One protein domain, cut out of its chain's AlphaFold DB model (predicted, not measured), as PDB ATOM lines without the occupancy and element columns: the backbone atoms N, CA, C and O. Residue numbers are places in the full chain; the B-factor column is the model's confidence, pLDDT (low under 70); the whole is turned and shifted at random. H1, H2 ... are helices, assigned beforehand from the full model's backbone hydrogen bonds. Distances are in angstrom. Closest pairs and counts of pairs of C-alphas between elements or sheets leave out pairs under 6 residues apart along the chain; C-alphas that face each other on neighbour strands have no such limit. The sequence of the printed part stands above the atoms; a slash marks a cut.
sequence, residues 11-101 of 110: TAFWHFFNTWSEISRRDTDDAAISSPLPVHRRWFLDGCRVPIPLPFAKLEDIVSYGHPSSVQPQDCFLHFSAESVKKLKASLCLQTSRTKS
ATOM      1  N   THR A  11     201.085 163.474 177.686       90.69
ATOM      2  CA  THR A  11     201.639 164.797 177.375       90.69
ATOM      3  C   THR A  11     200.536 165.766 176.968       90.69
ATOM      4  O   THR A  11     200.469 166.868 177.516       90.69
ATOM      5  N   ALA A  12     199.634 165.358 176.074       89.44
ATOM      6  CA  ALA A  12     198.466 166.141 175.677       89.44
ATOM      7  C   ALA A  12     197.550 166.426 176.877       89.44
ATOM      8  O   ALA A  12     197.072 167.550 177.040       89.44
ATOM      9  N   PHE A  13     197.366 165.435 177.757       91.19
ATOM     10  CA  PHE A  13     196.655 165.612 179.018       91.19
ATOM     11  C   PHE A  13     197.316 166.692 179.879       91.19
ATOM     12  O   PHE A  13     196.671 167.680 180.216       91.19
ATOM     13  N   TRP A  14     198.612 166.571 180.184       92.12
ATOM     14  CA  TRP A  14     199.312 167.557 181.014       92.12
ATOM     15  C   TRP A  14     199.290 168.964 180.408       92.12
ATOM     16  O   TRP A  14     199.080 169.950 181.113       92.12
ATOM     17  N   HIS A  15     199.436 169.062 179.087       91.75
ATOM     18  CA  HIS A  15     199.336 170.321 178.358       91.75
ATOM     19  C   HIS A  15     197.973 171.002 178.554       91.75
ATOM     20  O   HIS A  15     197.912 172.199 178.848       91.75
ATOM     21  N   PHE A  16     196.879 170.240 178.443       91.25
ATOM     22  CA  PHE A  16     195.531 170.736 178.712       91.25
ATOM     23  C   PHE A  16     195.402 171.272 180.142       91.25
ATOM     24  O   PHE A  16     194.911 172.384 180.323       91.25
ATOM     25  N   PHE A  17     195.897 170.542 181.147       91.69
ATOM     26  CA  PHE A  17     195.834 171.003 182.539       91.69
ATOM     27  C   PHE A  17     196.615 172.288 182.769       91.69
ATOM     28  O   PHE A  17     196.094 173.182 183.428       91.69
ATOM     29  N   ASN A  18     197.821 172.416 182.218       91.50
ATOM     30  CA  ASN A  18     198.594 173.653 182.348       91.50
ATOM     31  C   ASN A  18     197.848 174.838 181.724       91.50
ATOM     32  O   ASN A  18     197.678 175.862 182.382       91.50
ATOM     33  N   THR A  19     197.304 174.653 180.518       91.25
ATOM     34  CA  THR A  19     196.518 175.680 179.813       91.25
ATOM     35  C   THR A  19     195.263 176.070 180.601       91.25
ATOM     36  O   THR A  19     194.990 177.249 180.814       91.25
ATOM     37  N   TRP A  20     194.506 175.082 181.087       90.12
ATOM     38  CA  TRP A  20     193.301 175.293 181.892       90.12
ATOM     39  C   TRP A  20     193.605 176.023 183.202       90.12
ATOM     40  O   TRP A  20     192.875 176.917 183.629       90.12
ATOM     41  N   SER A  21     194.710 175.643 183.834       90.94
ATOM     42  CA  SER A  21     195.215 176.225 185.070       90.94
ATOM     43  C   SER A  21     195.620 177.689 184.870       90.94
ATOM     44  O   SER A  21     195.326 178.522 185.723       90.94
ATOM     45  N   GLU A  22     196.236 178.029 183.733       90.69
ATOM     46  CA  GLU A  22     196.482 179.420 183.340       90.69
ATOM     47  C   GLU A  22     195.177 180.194 183.158       90.69
ATOM     48  O   GLU A  22     195.044 181.247 183.766       90.69
ATOM     49  N   ILE A  23     194.212 179.670 182.391       88.56
ATOM     50  CA  ILE A  23     192.903 180.316 182.165       88.56
ATOM     51  C   ILE A  23     192.195 180.588 183.496       88.56
ATOM     52  O   ILE A  23     191.709 181.688 183.723       88.56
ATOM     53  N   SER A  24     192.188 179.607 184.398       89.81
ATOM     54  CA  SER A  24     191.479 179.690 185.681       89.81
ATOM     55  C   SER A  24     192.069 180.725 186.646       89.81
ATOM     56  O   SER A  24     191.377 181.161 187.558       89.81
ATOM     57  N   ARG A  25     193.348 181.093 186.488       88.75
ATOM     58  CA  ARG A  25     194.020 182.123 187.299       88.75
ATOM     59  C   ARG A  25     193.960 183.521 186.682       88.75
ATOM     60  O   ARG A  25     194.545 184.440 187.251       88.75
ATOM     61  N   ARG A  26     193.350 183.688 185.508       81.25
ATOM     62  CA  ARG A  26     193.290 185.001 184.861       81.25
ATOM     63  C   ARG A  26     192.304 185.901 185.582       81.25
ATOM     64  O   ARG A  26     191.170 185.510 185.821       81.25
ATOM     65  N   ASP A  27     192.778 187.106 185.875       70.81
ATOM     66  CA  ASP A  27     191.993 188.191 186.469       70.81
ATOM     67  C   ASP A  27     191.508 189.196 185.400       70.81
ATOM     68  O   ASP A  27     190.567 189.948 185.626       70.81
ATOM     69  N   THR A  28     192.140 189.211 184.214       67.56
ATOM     70  CA  THR A  28     191.780 190.064 183.063       67.56
ATOM     71  C   THR A  28     191.987 189.314 181.740       67.56
ATOM     72  O   THR A  28     192.924 188.521 181.613       67.56
ATOM     73  N   ASP A  29     191.116 189.558 180.754       68.75
ATOM     74  CA  ASP A  29     191.089 188.846 179.460       68.75
ATOM     75  C   ASP A  29     192.252 189.208 178.510       68.75
ATOM     76  O   ASP A  29     192.481 188.514 177.520       68.75
ATOM     77  N   ASP A  30     193.030 190.250 178.821       67.44
ATOM     78  CA  ASP A  30     194.058 190.796 177.920       67.44
ATOM     79  C   ASP A  30     195.416 190.068 177.993       67.44
ATOM     80  O   ASP A  30     196.313 190.310 177.179       67.44
ATOM     81  N   ALA A  31     195.606 189.162 178.960       67.56
ATOM     82  CA  ALA A  31     196.853 188.415 179.116       67.56
ATOM     83  C   ALA A  31     196.895 187.179 178.197       67.56
ATOM     84  O   ALA A  31     196.124 186.228 178.355       67.56
ATOM     85  N   ALA A  32     197.848 187.162 177.259       73.88
ATOM     86  CA  ALA A  32     198.057 186.034 176.353       73.88
ATOM     87  C   ALA A  32     198.395 184.733 177.108       73.88
ATOM     88  O   ALA A  32     199.123 184.730 178.100       73.88
ATOM     89  N   ILE A  33     197.880 183.608 176.602       81.06
ATOM     90  CA  ILE A  33     198.203 182.265 177.104       81.06
ATOM     91  C   ILE A  33     199.684 181.978 176.827       81.06
ATOM     92  O   ILE A  33     200.120 182.114 175.685       81.06
ATOM     93  N   SER A  34     200.453 181.568 177.841       81.12
ATOM     94  CA  SER A  34     201.873 181.240 177.654       81.12
ATOM     95  C   SER A  34     202.073 179.821 177.130       81.12
ATOM     96  O   SER A  34     203.111 179.538 176.523       81.12
ATOM     97  N   SER A  35     201.127 178.915 177.384       78.50
ATOM     98  CA  SER A  35     201.149 177.574 176.805       78.50
ATOM     99  C   SER A  35     201.000 177.638 175.279       78.50
ATOM    100  O   SER A  35     200.156 178.379 174.764       78.50
ATOM    101  N   PRO A  36     201.812 176.869 174.529       82.44
ATOM    102  CA  PRO A  36     201.702 176.829 173.080       82.44
ATOM    103  C   PRO A  36     200.325 176.306 172.663       82.44
ATOM    104  O   PRO A  36     199.745 175.443 173.317       82.44
ATOM    105  N   LEU A  37     199.782 176.805 171.553       83.06
ATOM    106  CA  LEU A  37     198.488 176.321 171.079       83.06
ATOM    107  C   LEU A  37     198.591 174.847 170.650       83.06
ATOM    108  O   LEU A  37     199.487 174.499 169.874       83.06
ATOM    109  N   PRO A  38     197.672 173.976 171.104       82.81
ATOM    110  CA  PRO A  38     197.676 172.583 170.689       82.81
ATOM    111  C   PRO A  38     197.439 172.466 169.178       82.81
ATOM    112  O   PRO A  38     196.523 173.068 168.608       82.81
ATOM    113  N   VAL A  39     198.269 171.660 168.517       81.88
ATOM    114  CA  VAL A  39     198.156 171.391 167.080       81.88
ATOM    115  C   VAL A  39     197.158 170.257 166.865       81.88
ATOM    116  O   VAL A  39     197.435 169.100 167.159       81.88
ATOM    117  N   HIS A  40     195.988 170.589 166.321       77.62
ATOM    118  CA  HIS A  40     194.907 169.621 166.091       77.62
ATOM    119  C   HIS A  40     194.948 168.959 164.710       77.62
ATOM    120  O   HIS A  40     194.247 167.977 164.468       77.62
ATOM    121  N   ARG A  41     195.763 169.483 163.785       71.06
ATOM    122  CA  ARG A  41     195.962 168.867 162.472       71.06
ATOM    123  C   ARG A  41     196.780 167.589 162.654       71.06
ATOM    124  O   ARG A  41     198.006 167.635 162.660       71.06
ATOM    125  N   ARG A  42     196.092 166.455 162.839       65.44
ATOM    126  CA  ARG A  42     196.716 165.124 162.848       65.44
ATOM    127  C   ARG A  42     197.441 164.936 161.518       65.44
ATOM    128  O   ARG A  42     196.812 164.922 160.464       65.44
ATOM    129  N   TRP A  43     198.766 164.855 161.590       63.38
ATOM    130  CA  TRP A  43     199.624 164.705 160.426       63.38
ATOM    131  C   TRP A  43     199.456 163.298 159.853       63.38
ATOM    132  O   TRP A  43     200.074 162.344 160.319       63.38
ATOM    133  N   PHE A  44     198.608 163.165 158.842       61.88
ATOM    134  CA  PHE A  44     198.839 162.155 157.824       61.88
ATOM    135  C   PHE A  44     199.698 162.838 156.764       61.88
ATOM    136  O   PHE A  44     199.333 163.912 156.292       61.88
ATOM    137  N   LEU A  45     200.868 162.274 156.453       63.28
ATOM    138  CA  LEU A  45     201.668 162.761 155.329       63.28
ATOM    139  C   LEU A  45     200.781 162.740 154.079       63.28
ATOM    140  O   LEU A  45     200.118 161.729 153.820       63.28
ATOM    141  N   ASP A  46     200.763 163.832 153.316       64.38
ATOM    142  CA  ASP A  46     200.063 163.866 152.033       64.38
ATOM    143  C   ASP A  46     200.569 162.705 151.158       64.38
ATOM    144  O   ASP A  46     201.767 162.563 150.913       64.38
ATOM    145  N   GLY A  47     199.657 161.821 150.743       68.69
ATOM    146  CA  GLY A  47     199.979 160.610 149.978       68.69
ATOM    147  C   GLY A  47     200.116 159.310 150.787       68.69
ATOM    148  O   GLY A  47     200.271 158.245 150.186       68.69
ATOM    149  N   CYS A  48     200.000 159.332 152.121       69.12
ATOM    150  CA  CYS A  48     199.908 158.098 152.909       69.12
ATOM    151  C   CYS A  48     198.553 157.402 152.699       69.12
ATOM    152  O   CYS A  48     197.500 157.939 153.044       69.12
ATOM    153  N   ARG A  49     198.574 156.156 152.205       66.12
ATOM    154  CA  ARG A  49     197.397 155.275 152.222       66.12
ATOM    155  C   ARG A  49     197.143 154.810 153.656       66.12
ATOM    156  O   ARG A  49     197.791 153.891 154.142       66.12
ATOM    157  N   VAL A  50     196.221 155.477 154.341       68.25
ATOM    158  CA  VAL A  50     195.637 154.996 155.597       68.25
ATOM    159  C   VAL A  50     194.635 153.888 155.245       68.25
ATOM    160  O   VAL A  50     193.852 154.085 154.312       68.25
ATOM    161  N   PRO A  51     194.636 152.743 155.952       70.81
ATOM    162  CA  PRO A  51     195.357 152.456 157.202       70.81
ATOM    163  C   PRO A  51     196.777 151.896 157.010       70.81
ATOM    164  O   PRO A  51     197.010 151.079 156.123       70.81
ATOM    165  N   ILE A  52     197.705 152.279 157.901       70.19
ATOM    166  CA  ILE A  52     199.011 151.612 158.045       70.19
ATOM    167  C   ILE A  52     198.743 150.177 158.526       70.19
ATOM    168  O   ILE A  52     198.142 150.022 159.593       70.19
ATOM    169  N   PRO A  53     199.168 149.137 157.786       73.12
ATOM    170  CA  PRO A  53     199.011 147.762 158.236       73.12
ATOM    171  C   PRO A  53     199.834 147.550 159.507       73.12
ATOM    172  O   PRO A  53     201.058 147.679 159.498       73.12
ATOM    173  N   LEU A  54     199.156 147.257 160.611       74.00
ATOM    174  CA  LEU A  54     199.809 146.841 161.845       74.00
ATOM    175  C   LEU A  54     200.155 145.346 161.733       74.00
ATOM    176  O   LEU A  54     199.467 144.617 161.016       74.00
ATOM    177  N   PRO A  55     201.193 144.852 162.435       74.44
ATOM    178  CA  PRO A  55     201.584 143.435 162.408       74.44
ATOM    179  C   PRO A  55     200.552 142.494 163.061       74.44
ATOM    180  O   PRO A  55     200.823 141.314 163.256       74.44
ATOM    181  N   PHE A  56     199.373 143.012 163.397       71.00
ATOM    182  CA  PHE A  56     198.213 142.302 163.904       71.00
ATOM    183  C   PHE A  56     197.000 142.752 163.085       71.00
ATOM    184  O   PHE A  56     196.741 143.947 162.926       71.00
ATOM    185  N   ALA A  57     196.284 141.786 162.515       63.97
ATOM    186  CA  ALA A  57     195.190 142.057 161.586       63.97
ATOM    187  C   ALA A  57     193.828 142.112 162.290       63.97
ATOM    188  O   ALA A  57     192.884 142.691 161.753       63.97
ATOM    189  N   LYS A  58     193.715 141.509 163.479       72.81
ATOM    190  CA  LYS A  58     192.447 141.342 164.179       72.81
ATOM    191  C   LYS A  58     192.534 141.835 165.616       72.81
ATOM    192  O   LYS A  58     193.548 141.686 166.288       72.81
ATOM    193  N   LEU A  59     191.432 142.405 166.098       71.19
ATOM    194  CA  LEU A  59     191.322 142.908 167.467       71.19
ATOM    195  C   LEU A  59     191.488 141.788 168.510       71.19
ATOM    196  O   LEU A  59     192.013 142.042 169.587       71.19
ATOM    197  N   GLU A  60     191.101 140.556 168.169       72.38
ATOM    198  CA  GLU A  60     191.279 139.358 169.005       72.38
ATOM    199  C   GLU A  60     192.752 139.023 169.299       72.38
ATOM    200  O   GLU A  60     193.045 138.500 170.368       72.38
ATOM    201  N   ASP A  61     193.684 139.409 168.416       69.62
ATOM    202  CA  ASP A  61     195.130 139.235 168.633       69.62
ATOM    203  C   ASP A  61     195.692 140.259 169.642       69.62
ATOM    204  O   ASP A  61     196.768 140.070 170.208       69.62
ATOM    205  N   ILE A  62     194.973 141.370 169.853       68.69
ATOM    206  CA  ILE A  62     195.359 142.483 170.737       68.69
ATOM    207  C   ILE A  62     194.673 142.346 172.098       68.69
ATOM    208  O   ILE A  62     195.263 142.611 173.147       68.69
ATOM    209  N   VAL A  63     193.397 141.960 172.085       69.88
ATOM    210  CA  VAL A  63     192.576 141.813 173.282       69.88
ATOM    211  C   VAL A  63     192.844 140.437 173.868       69.88
ATOM    212  O   VAL A  63     192.123 139.473 173.629       69.88
ATOM    213  N   SER A  64     193.884 140.356 174.696       64.12
ATOM    214  CA  SER A  64     193.980 139.277 175.669       64.12
ATOM    215  C   SER A  64     192.776 139.407 176.601       64.12
ATOM    216  O   SER A  64     192.775 140.250 177.499       64.12
ATOM    217  N   TYR A  65     191.743 138.586 176.391       58.50
ATOM    218  CA  TYR A  65     190.713 138.326 177.393       58.50
ATOM    219  C   TYR A  65     191.417 137.682 178.582       58.50
ATOM    220  O   TYR A  65     191.587 136.466 178.646       58.50
ATOM    221  N   GLY A  66     191.959 138.533 179.453       57.69
ATOM    222  CA  GLY A  66     192.781 138.122 180.571       57.69
ATOM    223  C   GLY A  66     192.044 137.059 181.361       57.69
ATOM    224  O   GLY A  66     190.897 137.259 181.767       57.69
ATOM    225  N   HIS A  67     192.712 135.929 181.576       59.47
ATOM    226  CA  HIS A  67     192.337 135.032 182.654       59.47
ATOM    227  C   HIS A  67     192.185 135.903 183.910       59.47
ATOM    228  O   HIS A  67     193.103 136.688 184.176       59.47
ATOM    229  N   PRO A  68     191.051 135.858 184.632       59.88
ATOM    230  CA  PRO A  68     190.897 136.650 185.838       59.88
ATOM    231  C   PRO A  68     191.994 136.206 186.797       59.88
ATOM    232  O   PRO A  68     191.933 135.129 187.385       59.88
ATOM    233  N   SER A  69     193.057 137.006 186.887       61.81
ATOM    234  CA  SER A  69     194.110 136.763 187.850       61.81
ATOM    235  C   SER A  69     193.439 136.816 189.214       61.81
ATOM    236  O   SER A  69     192.861 137.834 189.588       61.81
ATOM    237  N   SER A  70     193.492 135.710 189.956       64.38
ATOM    238  CA  SER A  70     193.014 135.656 191.343       64.38
ATOM    239  C   SER A  70     193.778 136.629 192.256       64.38
ATOM    240  O   SER A  70     193.399 136.815 193.412       64.38
ATOM    241  N   VAL A  71     194.870 137.220 191.765       73.94
ATOM    242  CA  VAL A  71     195.685 138.194 192.477       73.94
ATOM    243  C   VAL A  71     195.143 139.588 192.193       73.94
ATOM    244  O   VAL A  71     195.223 140.074 191.065       73.94
ATOM    245  N   GLN A  72     194.619 140.241 193.228       76.88
ATOM    246  CA  GLN A  72     194.288 141.660 193.161       76.88
ATOM    247  C   GLN A  72     195.596 142.467 193.141       76.88
ATOM    248  O   GLN A  72     196.391 142.336 194.078       76.88
ATOM    249  N   PRO A  73     195.855 143.274 192.098       78.38
ATOM    250  CA  PRO A  73     197.008 144.156 192.094       78.38
ATOM    251  C   PRO A  73     196.879 145.159 193.245       78.38
ATOM    252  O   PRO A  73     195.822 145.757 193.437       78.38
ATOM    253  N   GLN A  74     197.951 145.322 194.016       86.50
ATOM    254  CA  GLN A  74     198.058 146.393 195.001       86.50
ATOM    255  C   GLN A  74     198.857 147.541 194.397       86.50
ATOM    256  O   GLN A  74     199.992 147.350 193.957       86.50
ATOM    257  N   ASP A  75     198.271 148.732 194.422       88.31
ATOM    258  CA  ASP A  75     198.962 149.946 194.019       88.31
ATOM    259  C   ASP A  75     199.903 150.406 195.139       88.31
ATOM    260  O   ASP A  75     199.543 150.461 196.315       88.31
ATOM    261  N   CYS A  76     201.136 150.737 194.767       91.62
ATOM    262  CA  CYS A  76     202.191 151.150 195.682       91.62
ATOM    263  C   CYS A  76     202.940 152.348 195.093       91.62
ATOM    264  O   CYS A  76     203.278 152.365 193.908       91.62
ATOM    265  N   PHE A  77     203.230 153.342 195.935       93.81
ATOM    266  CA  PHE A  77     204.063 154.481 195.564       93.81
ATOM    267  C   PHE A  77     205.499 154.246 196.023       93.81
ATOM    268  O   PHE A  77     205.783 154.159 197.217       93.81
ATOM    269  N   LEU A  78     206.420 154.192 195.065       94.94
ATOM    270  CA  LEU A  78     207.850 154.132 195.334       94.94
ATOM    271  C   LEU A  78     208.445 155.532 195.216       94.94
ATOM    272  O   LEU A  78     208.360 156.174 194.169       94.94
ATOM    273  N   HIS A  79     209.070 156.005 196.292       95.88
ATOM    274  CA  HIS A  79     209.729 157.303 196.304       95.88
ATOM    275  C   HIS A  79     211.202 157.176 195.907       95.88
ATOM    276  O   HIS A  79     211.976 156.453 196.537       95.88
ATOM    277  N   PHE A  80     211.607 157.947 194.902       96.50
ATOM    278  CA  PHE A  80     212.995 158.054 194.470       96.50
ATOM    279  C   PHE A  80     213.496 159.477 194.702       96.50
ATOM    280  O   PHE A  80     213.004 160.422 194.089       96.50
ATOM    281  N   SER A  81     214.511 159.633 195.557       97.19
ATOM    282  CA  SER A  81     215.177 160.925 195.731       97.19
ATOM    283  C   SER A  81     215.987 161.301 194.484       97.19
ATOM    284  O   SER A  81     216.430 160.437 193.719       97.19
ATOM    285  N   ALA A  82     216.252 162.598 194.307       96.81
ATOM    286  CA  ALA A  82     217.101 163.084 193.220       96.81
ATOM    287  C   ALA A  82     218.507 162.446 193.238       96.81
ATOM    288  O   ALA A  82     219.059 162.130 192.182       96.81
ATOM    289  N   GLU A  83     219.066 162.197 194.430       97.00
ATOM    290  CA  GLU A  83     220.350 161.509 194.599       97.00
ATOM    291  C   GLU A  83     220.285 160.052 194.121       97.00
ATOM    292  O   GLU A  83     221.131 159.629 193.328       97.00
ATOM    293  N   SER A  84     219.253 159.301 194.524       96.44
ATOM    294  CA  SER A  84     219.054 157.911 194.100       96.44
ATOM    295  C   SER A  84     218.903 157.802 192.584       96.44
ATOM    296  O   SER A  84     219.529 156.942 191.961       96.44
ATOM    297  N   VAL A  85     218.151 158.716 191.961       96.12
ATOM    298  CA  VAL A  85     218.018 158.781 190.497       96.12
ATOM    299  C   VAL A  85     219.363 159.092 189.834       96.12
ATOM    300  O   VAL A  85     219.719 158.456 188.841       96.12
ATOM    301  N   LYS A  86     220.146 160.034 190.377       95.38
ATOM    302  CA  LYS A  86     221.479 160.374 189.852       95.38
ATOM    303  C   LYS A  86     222.433 159.180 189.932       95.38
ATOM    304  O   LYS A  86     223.118 158.885 188.953       95.38
ATOM    305  N   LYS A  87     222.445 158.466 191.061       95.56
ATOM    306  CA  LYS A  87     223.250 157.254 191.263       95.56
ATOM    307  C   LYS A  87     222.841 156.138 190.299       95.56
ATOM    308  O   LYS A  87     223.715 155.507 189.706       95.56
ATOM    309  N   LEU A  88     221.537 155.934 190.091       93.88
ATOM    310  CA  LEU A  88     221.012 154.946 189.143       93.88
ATOM    311  C   LEU A  88     221.450 155.259 187.706       93.88
ATOM    312  O   LEU A  88     221.994 154.389 187.026       93.88
ATOM    313  N   LYS A  89     221.293 156.518 187.274       93.50
ATOM    314  CA  LYS A  89     221.756 156.983 185.957       93.50
ATOM    315  C   LYS A  89     223.264 156.776 185.783       93.50
ATOM    316  O   LYS A  89     223.689 156.251 184.759       93.50
ATOM    317  N   ALA A  90     224.070 157.130 186.788       93.75
ATOM    318  CA  ALA A  90     225.522 156.960 186.737       93.75
ATOM    319  C   ALA A  90     225.939 155.482 186.615       93.75
ATOM    320  O   ALA A  90     226.798 155.159 185.797       93.75
ATOM    321  N   SER A  91     225.309 154.582 187.377       88.12
ATOM    322  CA  SER A  91     225.585 153.140 187.319       88.12
ATOM    323  C   SER A  91     225.321 152.558 185.924       88.12
ATOM    324  O   SER A  91     226.168 151.850 185.379       88.12
ATOM    325  N   LEU A  92     224.194 152.920 185.299       84.94
ATOM    326  CA  LEU A  92     223.852 152.480 183.941       84.94
ATOM    327  C   LEU A  92     224.848 152.994 182.894       84.94
ATOM    328  O   LEU A  92     225.282 152.233 182.028       84.94
ATOM    329  N   CYS A  93     225.264 154.260 182.988       83.19
ATOM    330  CA  CYS A  93     226.285 154.807 182.094       83.19
ATOM    331  C   CYS A  93     227.627 154.070 182.231       83.19
ATOM    332  O   CYS A  93     228.250 153.751 181.219       83.19
ATOM    333  N   LEU A  94     228.044 153.739 183.459       82.56
ATOM    334  CA  LEU A  94     229.264 152.965 183.722       82.56
ATOM    335  C   LEU A  94     229.181 151.525 183.197       82.56
ATOM    336  O   LEU A  94     230.176 150.963 182.749       82.56
ATOM    337  N   GLN A  95     228.006 150.899 183.253       70.62
ATOM    338  CA  GLN A  95     227.816 149.553 182.709       70.62
ATOM    339  C   GLN A  95     227.797 149.560 181.177       70.62
ATOM    340  O   GLN A  95     228.414 148.699 180.555       70.62
ATOM    341  N   THR A  96     227.165 150.567 180.571       69.81
ATOM    342  CA  THR A  96     227.119 150.739 179.111       69.81
ATOM    343  C   THR A  96     228.506 151.022 178.528       69.81
ATOM    344  O   THR A  96     228.798 150.603 177.412       69.81
ATOM    345  N   SER A  97     229.394 151.702 179.265       63.47
ATOM    346  CA  SER A  97     230.790 151.881 178.840       63.47
ATOM    347  C   SER A  97     231.619 150.600 178.977       63.47
ATOM    348  O   SER A  97     232.464 150.337 178.125       63.47
ATOM    349  N   ARG A  98     231.346 149.748 179.978       57.72
ATOM    350  CA  ARG A  98     232.001 148.431 180.111       57.72
ATOM    351  C   ARG A  98     231.604 147.461 178.998       57.72
ATOM    352  O   ARG A  98     232.477 146.788 178.455       57.72
ATOM    353  N   THR A  99     230.326 147.411 178.617       57.12
ATOM    354  CA  THR A  99     229.836 146.536 177.532       57.12
ATOM    355  C   THR A  99     230.210 147.035 176.135       57.12
ATOM    356  O   THR A  99     230.265 146.243 175.199       57.12
ATOM    357  N   LYS A 100     230.540 148.325 175.989       53.97
ATOM    358  CA  LYS A 100     231.061 148.928 174.750       53.97
ATOM    359  C   LYS A 100     232.587 148.897 174.623       53.97
ATOM    360  O   LYS A 100     233.112 149.468 173.674       53.97
ATOM    361  N   SER A 101     233.312 148.180 175.484       50.03
ATOM    362  CA  SER A 101     234.769 147.993 175.342       50.03
ATOM    363  C   SER A 101     235.206 147.224 174.072       50.03
ATOM    364  O   SER A 101     236.399 147.028 173.868       50.03
TER     365      SER A 101
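Overview. This is residues 11 to 101 of the 110 residues of an uncharacterized protein of Aegilops tauschii (UniProt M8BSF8). This model has little regular structure: two helices, H1 and H2, lie far from each other at the two ends of a long, wide loop whose middle is empty. After H1 the link folds back past that helix, then swings out in an open arc to H2. The printed part has 91 residues with two named helices, H1 then H2, and no named strand; its class is all helix, though under half of the residues are in named elements. It is extended, with a radius of gyration of the C-alphas of 23.2 A and spans of 55 by 46 by 43 A.

Arrangement. Start at H1, residues 11 to 24, and go along to H2, residues 82 to 99: the two are apart. Residues 39 to 101, of which 82 to 99 belong to H2, stand free. In both helices every O i to N i+4 pair is within hydrogen-bond range.

Along the chain. Find C-alpha 11 at (201.639, 164.797, 177.375); from there H1 runs 19.8 A to C-alpha 24. H2 runs 26.1 A from C-alpha 82 at (217.101, 163.084, 193.220) to C-alpha 99 at (229.836, 146.536, 177.532).

Size, cuts and confidence. The C-alphas farthest apart, those of Thr 28 and Ser 101, are 60.6 A apart. The link from H1 to H2, 57 residues, is long, and the printed part has no cut. Look for pLDDT under 70 at residues 28 to 31, 42 to 50, 57, 61 to 70 and 96 to 101.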